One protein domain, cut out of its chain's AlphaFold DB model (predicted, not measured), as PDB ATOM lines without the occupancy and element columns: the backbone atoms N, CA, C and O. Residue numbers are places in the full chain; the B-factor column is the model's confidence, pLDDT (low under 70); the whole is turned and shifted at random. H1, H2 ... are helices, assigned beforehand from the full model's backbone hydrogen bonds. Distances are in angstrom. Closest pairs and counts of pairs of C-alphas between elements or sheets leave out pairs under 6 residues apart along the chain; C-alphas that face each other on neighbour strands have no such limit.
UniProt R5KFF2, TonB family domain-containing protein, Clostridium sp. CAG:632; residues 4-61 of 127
ATOM      1  N   ASN A   4      42.421 -38.360  -8.058       84.31
ATOM      2  CA  ASN A   4      43.354 -37.684  -8.955       84.31
ATOM      3  C   ASN A   4      42.983 -37.831 -10.442       84.31
ATOM      4  O   ASN A   4      43.272 -36.936 -11.233       84.31
ATOM      5  N   LYS A   5      42.306 -38.917 -10.839       83.12
ATOM      6  CA  LYS A   5      41.839 -39.106 -12.222       83.12
ATOM      7  C   LYS A   5      40.598 -38.264 -12.513       83.12
ATOM      8  O   LYS A   5      40.577 -37.588 -13.532       83.12
ATOM      9  N   ALA A   6      39.670 -38.173 -11.558       85.62
ATOM     10  CA  ALA A   6      38.536 -37.249 -11.646       85.62
ATOM     11  C   ALA A   6      38.990 -35.775 -11.724       85.62
ATOM     12  O   ALA A   6      38.490 -35.004 -12.542       85.62
ATOM     13  N   LYS A   7      40.001 -35.382 -10.930       86.31
ATOM     14  CA  LYS A   7      40.619 -34.047 -11.032       86.31
ATOM     15  C   LYS A   7      41.228 -33.808 -12.421       86.31
ATOM     16  O   LYS A   7      41.034 -32.740 -12.992       86.31
ATOM     17  N   CYS A   8      41.937 -34.795 -12.968       84.50
ATOM     18  CA  CYS A   8      42.551 -34.705 -14.294       84.50
ATOM     19  C   CYS A   8      41.508 -34.529 -15.412       84.50
ATOM     20  O   CYS A   8      41.689 -33.688 -16.290       84.50
ATOM     21  N   GLU A   9      40.393 -35.256 -15.351       85.62
ATOM     22  CA  GLU A   9      39.280 -35.119 -16.303       85.62
ATOM     23  C   GLU A   9      38.650 -33.722 -16.259       85.62
ATOM     24  O   GLU A   9      38.471 -33.095 -17.305       85.62
ATOM     25  N   ARG A  10      38.412 -33.177 -15.060       89.50
ATOM     26  CA  ARG A  10      37.918 -31.799 -14.918       89.50
ATOM     27  C   ARG A  10      38.900 -30.778 -15.500       89.50
ATOM     28  O   ARG A  10      38.489 -29.870 -16.216       89.50
ATOM     29  N   LEU A  11      40.199 -30.927 -15.231       87.00
ATOM     30  CA  LEU A  11      41.224 -30.022 -15.766       87.00
ATOM     31  C   LEU A  11      41.311 -30.080 -17.296       87.00
ATOM     32  O   LEU A  11      41.472 -29.043 -17.934       87.00
ATOM     33  N   LYS A  12      41.159 -31.264 -17.893       86.12
ATOM     34  CA  LYS A  12      41.071 -31.425 -19.350       86.12
ATOM     35  C   LYS A  12      39.906 -30.642 -19.940       86.12
ATOM     36  O   LYS A  12      40.087 -29.900 -20.904       86.12
ATOM     37  N   GLN A  13      38.739 -30.732 -19.314       90.62
ATOM     38  CA  GLN A  13      37.570 -29.981 -19.755       90.62
ATOM     39  C   GLN A  13      37.809 -28.465 -19.691       90.62
ATOM     40  O   GLN A  13      37.540 -27.773 -20.669       90.62
ATOM     41  N   ILE A  14      38.394 -27.961 -18.598       92.06
ATOM     42  CA  ILE A  14      38.737 -26.536 -18.451       92.06
ATOM     43  C   ILE A  14      39.735 -26.093 -19.533       92.06
ATOM     44  O   ILE A  14      39.540 -25.063 -20.172       92.06
ATOM     45  N   ARG A  15      40.787 -26.884 -19.792       88.12
ATOM     46  CA  ARG A  15      41.782 -26.574 -20.836       88.12
ATOM     47  C   ARG A  15      41.164 -26.529 -22.231       88.12
ATOM     48  O   ARG A  15      41.548 -25.679 -23.025       88.12
ATOM     49  N   LYS A  16      40.202 -27.412 -22.515       89.81
ATOM     50  CA  LYS A  16      39.471 -27.411 -23.785       89.81
ATOM     51  C   LYS A  16      38.595 -26.166 -23.916       89.81
ATOM     52  O   LYS A  16      38.703 -25.463 -24.907       89.81
ATOM     53  N   GLN A  17      37.822 -25.838 -22.880       91.69
ATOM     54  CA  GLN A  17      37.002 -24.622 -22.856       91.69
ATOM     55  C   GLN A  17      37.838 -23.355 -23.070       91.69
ATOM     56  O   GLN A  17      37.411 -22.434 -23.764       91.69
ATOM     57  N   LEU A  18      39.042 -23.311 -22.492       91.44
ATOM     58  CA  LEU A  18      39.967 -22.209 -22.712       91.44
ATOM     59  C   LEU A  18      40.464 -22.174 -24.163       91.44
ATOM     60  O   LEU A  18      40.431 -21.105 -24.764       91.44
ATOM     61  N   ALA A  19      40.893 -23.317 -24.708       91.12
ATOM     62  CA  ALA A  19      41.379 -23.456 -26.081       91.12
ATOM     63  C   ALA A  19      40.328 -23.027 -27.121       91.12
ATOM     64  O   ALA A  19      40.636 -22.230 -28.007       91.12
ATOM     65  N   ASP A  20      39.078 -23.456 -26.933       90.00
ATOM     66  CA  ASP A  20      37.944 -23.090 -27.781       90.00
ATOM     67  C   ASP A  20      37.701 -21.570 -27.754       90.00
ATOM     68  O   ASP A  20      37.503 -20.945 -28.795       90.00
ATOM     69  N   ARG A  21      37.789 -20.943 -26.570       92.88
ATOM     70  CA  ARG A  21      37.610 -19.489 -26.412       92.88
ATOM     71  C   ARG A  21      38.712 -18.678 -27.098       92.88
ATOM     72  O   ARG A  21      38.439 -17.596 -27.607       92.88
ATOM     73  N   ILE A  22      39.950 -19.167 -27.082       90.12
ATOM     74  CA  ILE A  22      41.098 -18.464 -27.681       90.12
ATOM     75  C   ILE A  22      41.346 -18.848 -29.147       90.12
ATOM     76  O   ILE A  22      42.261 -18.299 -29.757       90.12
ATOM     77  N   GLY A  23      40.566 -19.783 -29.699       90.00
ATOM     78  CA  GLY A  23      40.699 -20.248 -31.080       90.00
ATOM     79  C   GLY A  23      41.969 -21.061 -31.343       90.00
ATOM     80  O   GLY A  23      42.524 -20.984 -32.437       90.00
ATOM     81  N   VAL A  24      42.460 -21.805 -30.349       91.19
ATOM     82  CA  VAL A  24      43.633 -22.683 -30.492       91.19
ATOM     83  C   VAL A  24      43.171 -24.133 -30.565       91.19
ATOM     84  O   VAL A  24      42.397 -24.577 -29.722       91.19
ATOM     85  N   ASP A  25      43.679 -24.888 -31.540       86.88
ATOM     86  CA  ASP A  25      43.431 -26.328 -31.620       86.88
ATOM     87  C   ASP A  25      44.239 -27.065 -30.541       86.88
ATOM     88  O   ASP A  25      45.474 -27.058 -30.546       86.88
ATOM     89  N   LEU A  26      43.540 -27.671 -29.578       84.75
ATOM     90  CA  LEU A  26      44.144 -28.384 -28.454       84.75
ATOM     91  C   LEU A  26      43.862 -29.887 -28.554       84.75
ATOM     92  O   LEU A  26      42.778 -30.362 -28.209       84.75
ATOM     93  N   HIS A  27      44.887 -30.656 -28.923       84.06
ATOM     94  CA  HIS A  27      44.820 -32.117 -28.954       84.06
ATOM     95  C   HIS A  27      45.143 -32.728 -27.584       84.06
ATOM     96  O   HIS A  27      46.300 -32.895 -27.198       84.06
ATOM     97  N   GLN A  28      44.101 -33.098 -26.836       78.81
ATOM     98  CA  GLN A  28      44.244 -33.765 -25.540       78.81
ATOM     99  C   GLN A  28      44.245 -35.285 -25.710       78.81
ATOM    100  O   GLN A  28      43.245 -35.875 -26.107       78.81
ATOM    101  N   SER A  29      45.344 -35.949 -25.354       80.00
ATOM    102  CA  SER A  29      45.410 -37.416 -25.421       80.00
ATOM    103  C   SER A  29      44.787 -38.084 -24.191       80.00
ATOM    104  O   SER A  29      44.909 -37.597 -23.060       80.00
ATOM    105  N   GLU A  30      44.114 -39.217 -24.380       80.81
ATOM    106  CA  GLU A  30      43.543 -39.982 -23.270       80.81
ATOM    107  C   GLU A  30      44.622 -40.538 -22.327       80.81
ATOM    108  O   GLU A  30      45.751 -40.848 -22.715       80.81
ATOM    109  N   CYS A  31      44.272 -40.632 -21.042       76.38
ATOM    110  CA  CYS A  31      45.149 -41.221 -20.038       76.38
ATOM    111  C   CYS A  31      44.970 -42.743 -20.054       76.38
ATOM    112  O   CYS A  31      43.948 -43.251 -19.596       76.38
ATOM    113  N   THR A  32      45.972 -43.468 -20.548       78.88
ATOM    114  CA  THR A  32      45.960 -44.938 -20.641       78.88
ATOM    115  C   THR A  32      46.400 -45.634 -19.352       78.88
ATOM    116  O   THR A  32      46.352 -46.860 -19.268       78.88
ATOM    117  N   TYR A  33      46.808 -44.874 -18.330       76.75
ATOM    118  CA  TYR A  33      47.303 -45.421 -17.073       76.75
ATOM    119  C   TYR A  33      46.209 -46.198 -16.324       76.75
ATOM    120  O   TYR A  33      45.143 -45.665 -15.981       76.75
ATOM    121  N   ARG A  34      46.494 -47.476 -16.062       67.19
ATOM    122  CA  ARG A  34      45.641 -48.410 -15.321       67.19
ATOM    123  C   ARG A  34      46.237 -48.606 -13.927       67.19
ATOM    124  O   ARG A  34      46.978 -49.548 -13.692       67.19
ATOM    125  N   GLY A  35      45.961 -47.668 -13.025       73.94
ATOM    126  CA  GLY A  35      46.465 -47.699 -11.654       73.94
ATOM    127  C   GLY A  35      46.069 -46.460 -10.859       73.94
ATOM    128  O   GLY A  35      45.298 -45.614 -11.328       73.94
ATOM    129  N   GLU A  36      46.614 -46.332  -9.654       72.31
ATOM    130  CA  GLU A  36      46.399 -45.165  -8.807       72.31
ATOM    131  C   GLU A  36      47.208 -43.964  -9.321       72.31
ATOM    132  O   GLU A  36      48.424 -43.876  -9.181       72.31
ATOM    133  N   CYS A  37      46.530 -43.036 -10.000       73.50
ATOM    134  CA  CYS A  37      47.145 -41.805 -10.506       73.50
ATOM    135  C   CYS A  37      47.738 -40.988  -9.348       73.50
ATOM    136  O   CYS A  37      46.993 -40.548  -8.470       73.50
ATOM    137  N   LYS A  38      49.050 -40.725  -9.397       75.31
ATOM    138  CA  LYS A  38      49.793 -39.949  -8.389       75.31
ATOM    139  C   LYS A  38      49.629 -38.424  -8.493       75.31
ATOM    140  O   LYS A  38      50.098 -37.714  -7.619       75.31
ATOM    141  N   GLY A  39      48.916 -37.913  -9.503       66.44
ATOM    142  CA  GLY A  39      48.477 -36.507  -9.532       66.44
ATOM    143  C   GLY A  39      49.177 -35.566 -10.516       66.44
ATOM    144  O   GLY A  39      48.695 -34.452 -10.682       66.44
ATOM    145  N   THR A  40      50.192 -36.006 -11.258       66.62
ATOM    146  CA  THR A  40      50.808 -35.205 -12.333       66.62
ATOM    147  C   THR A  40      51.345 -36.160 -13.390       66.62
ATOM    148  O   THR A  40      52.306 -36.886 -13.170       66.62
ATOM    149  N   CYS A  41      50.657 -36.247 -14.525       67.69
ATOM    150  CA  CYS A  41      51.083 -37.082 -15.644       67.69
ATOM    151  C   CYS A  41      52.183 -36.342 -16.431       67.69
ATOM    152  O   CYS A  41      52.025 -35.135 -16.634       67.69
ATOM    153  N   PRO A  42      53.234 -37.017 -16.939       61.38
ATOM    154  CA  PRO A  42      54.273 -36.376 -17.757       61.38
ATOM    155  C   PRO A  42      53.698 -35.630 -18.974       61.38
ATOM    156  O   PRO A  42      54.229 -34.604 -19.388       61.38
ATOM    157  N   LYS A  43      52.537 -36.063 -19.489       65.50
ATOM    158  CA  LYS A  43      51.794 -35.329 -20.525       65.50
ATOM    159  C   LYS A  43      51.144 -34.043 -20.011       65.50
ATOM    160  O   LYS A  43      51.198 -33.035 -20.696       65.50
ATOM    161  N   CYS A  44      50.575 -34.041 -18.803       64.75
ATOM    162  CA  CYS A  44      49.996 -32.829 -18.213       64.75
ATOM    163  C   CYS A  44      51.065 -31.779 -17.898       64.75
ATOM    164  O   CYS A  44      50.806 -30.598 -18.088       64.75
ATOM    165  N   ALA A  45      52.259 -32.202 -17.468       65.00
ATOM    166  CA  ALA A  45      53.394 -31.299 -17.278       65.00
ATOM    167  C   ALA A  45      53.849 -30.679 -18.612       65.00
ATOM    168  O   ALA A  45      54.162 -29.492 -18.681       65.00
ATOM    169  N   HIS A  46      53.829 -31.462 -19.693       64.44
ATOM    170  CA  HIS A  46      54.138 -30.965 -21.031       64.44
ATOM    171  C   HIS A  46      53.071 -29.986 -21.561       64.44
ATOM    172  O   HIS A  46      53.417 -28.925 -22.076       64.44
ATOM    173  N   GLU A  47      51.784 -30.297 -21.380       64.44
ATOM    174  CA  GLU A  47      50.657 -29.410 -21.717       64.44
ATOM    175  C   GLU A  47      50.713 -28.087 -20.930       64.44
ATOM    176  O   GLU A  47      50.512 -27.013 -21.492       64.44
ATOM    177  N   GLU A  48      51.026 -28.146 -19.634       66.25
ATOM    178  CA  GLU A  48      51.193 -26.964 -18.784       66.25
ATOM    179  C   GLU A  48      52.390 -26.108 -19.215       66.25
ATOM    180  O   GLU A  48      52.288 -24.880 -19.276       66.25
ATOM    181  N   LYS A  49      53.508 -26.738 -19.586       75.56
ATOM    182  CA  LYS A  49      54.683 -26.040 -20.121       75.56
ATOM    183  C   LYS A  49      54.363 -25.308 -21.428       75.56
ATOM    184  O   LYS A  49      54.747 -24.148 -21.573       75.56
ATOM    185  N   GLN A  50      53.632 -25.946 -22.345       73.25
ATOM    186  CA  GLN A  50      53.206 -25.303 -23.594       73.25
ATOM    187  C   GLN A  50      52.296 -24.094 -23.333       73.25
ATOM    188  O   GLN A  50      52.479 -23.039 -23.943       73.25
ATOM    189  N   LEU A  51      51.356 -24.209 -22.392       69.94
ATOM    190  CA  LEU A  51      50.430 -23.122 -22.070       69.94
ATOM    191  C   LEU A  51      51.151 -21.921 -21.433       69.94
ATOM    192  O   LEU A  51      50.908 -20.778 -21.820       69.94
ATOM    193  N   ASN A  52      52.087 -22.172 -20.514       76.25
ATOM    194  CA  ASN A  52      52.903 -21.127 -19.889       76.25
ATOM    195  C   ASN A  52      53.780 -20.382 -20.904       76.25
ATOM    196  O   ASN A  52      53.894 -19.158 -20.848       76.25
ATOM    197  N   GLN A  53      54.358 -21.096 -21.872       76.25
ATOM    198  CA  GLN A  53      55.172 -20.480 -22.918       76.25
ATOM    199  C   GLN A  53      54.341 -19.556 -23.824       76.25
ATOM    200  O   GLN A  53      54.794 -18.468 -24.181       76.25
ATOM    201  N   ALA A  54      53.100 -19.942 -24.141       73.44
ATOM    202  CA  ALA A  54      52.178 -19.101 -24.901       73.44
ATOM    203  C   ALA A  54      51.745 -17.841 -24.125       73.44
ATOM    204  O   ALA A  54      51.613 -16.769 -24.718       73.44
ATOM    205  N   LEU A  55      51.552 -17.942 -22.804       73.88
ATOM    206  CA  LEU A  55      51.269 -16.783 -21.948       73.88
ATOM    207  C   LEU A  55      52.465 -15.826 -21.867       73.88
ATOM    208  O   LEU A  55      52.280 -14.621 -22.012       73.88
ATOM    209  N   ALA A  56      53.682 -16.343 -21.696       75.00
ATOM    210  CA  ALA A  56      54.896 -15.526 -21.639       75.00
ATOM    211  C   ALA A  56      55.138 -14.757 -22.949       75.00
ATOM    212  O   ALA A  56      55.425 -13.560 -22.927       75.00
ATOM    213  N   ALA A  57      54.934 -15.417 -24.093       68.06
ATOM    214  CA  ALA A  57      55.037 -14.780 -25.405       68.06
ATOM    215  C   ALA A  57      54.011 -13.647 -25.598       68.06
ATOM    216  O   ALA A  57      54.322 -12.634 -26.221       68.06
ATOM    217  N   LYS A  58      52.801 -13.785 -25.039       64.81
ATOM    218  CA  LYS A  58      51.769 -12.735 -25.071       64.81
ATOM    219  C   LYS A  58      52.022 -11.615 -24.050       64.81
ATOM    220  O   LYS A  58      51.748 -10.459 -24.353       64.81
ATOM    221  N   GLY A  59      52.567 -11.929 -22.874       57.72
ATOM    222  CA  GLY A  59      52.867 -10.959 -21.811       57.72
ATOM    223  C   GLY A  59      54.046 -10.028 -22.117       57.72
ATOM    224  O   GLY A  59      54.064  -8.889 -21.656       57.72
ATOM    225  N   MET A  60      54.997 -10.457 -22.954       53.34
ATOM    226  CA  MET A  60      56.133  -9.623 -23.380       53.34
ATOM    227  C   MET A  60      55.754  -8.446 -24.296       53.34
ATOM    228  O   MET A  60      56.589  -7.573 -24.527       53.34
ATOM    229  N   LEU A  61      54.516  -8.371 -24.798       53.94
ATOM    230  CA  LEU A  61      54.078  -7.293 -25.694       53.94
ATOM    231  C   LEU A  61      53.623  -6.006 -24.973       53.94
ATOM    232  O   LEU A  61      53.339  -5.022 -25.647       53.94
TER     233      LEU A  61
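Overview. This is residues 4 to 61 of the 127 residues of the protein "TonB family domain-containing protein" of Clostridium sp. CAG:632 (UniProt R5KFF2). Two helices run in much the same direction and spread from each other like a narrow, open V, and a long link folds back from the end of H1 past its beginning before it turns into H2. The last part of H2, residues 52 to 61, sticks out and lengthens the rod-like outline. The printed part has 58 residues with two named helices, H1 then H2, and no named strand; the class is all helix. The whole is only just loose, close to compact, with a radius of gyration of the C-alphas of 12.8 A, and it spans 43 by 19 by 15 A.

Arrangement. H1, residues 4 to 22, and H2, residues 42 to 61, are near each other: no pair of their C-alphas is within 8 A, but 7 pairs are within 10 A. Residues 52 to 61, which belong to H2, stand free. In H1 every O i to N i+4 pair is within hydrogen-bond range; in H2 15 of 16 are.

Along the chain. H1 begins at C-alpha 4, (43.354, -37.684, -8.955), and measures 26.9 A from first to last C-alpha. It ends at C-alpha 22, (41.098, -18.464, -27.681). Residues 23 to 41 have no named element. H2, 20 residues, measures 30.1 A and ends at C-alpha 61, (54.078, -7.293, -25.694).

Size, cuts and confidence. The two C-alphas farthest apart are those of Gly 35 and Leu 61, 43.4 A. The link from H1 to H2, 19 residues, is long. The printed part has no cut. The mean pLDDT of the printed part is 77.5, and 17 residues are under 70: residue 34, residues 39 to 48, residue 51 and residues 57 to 61.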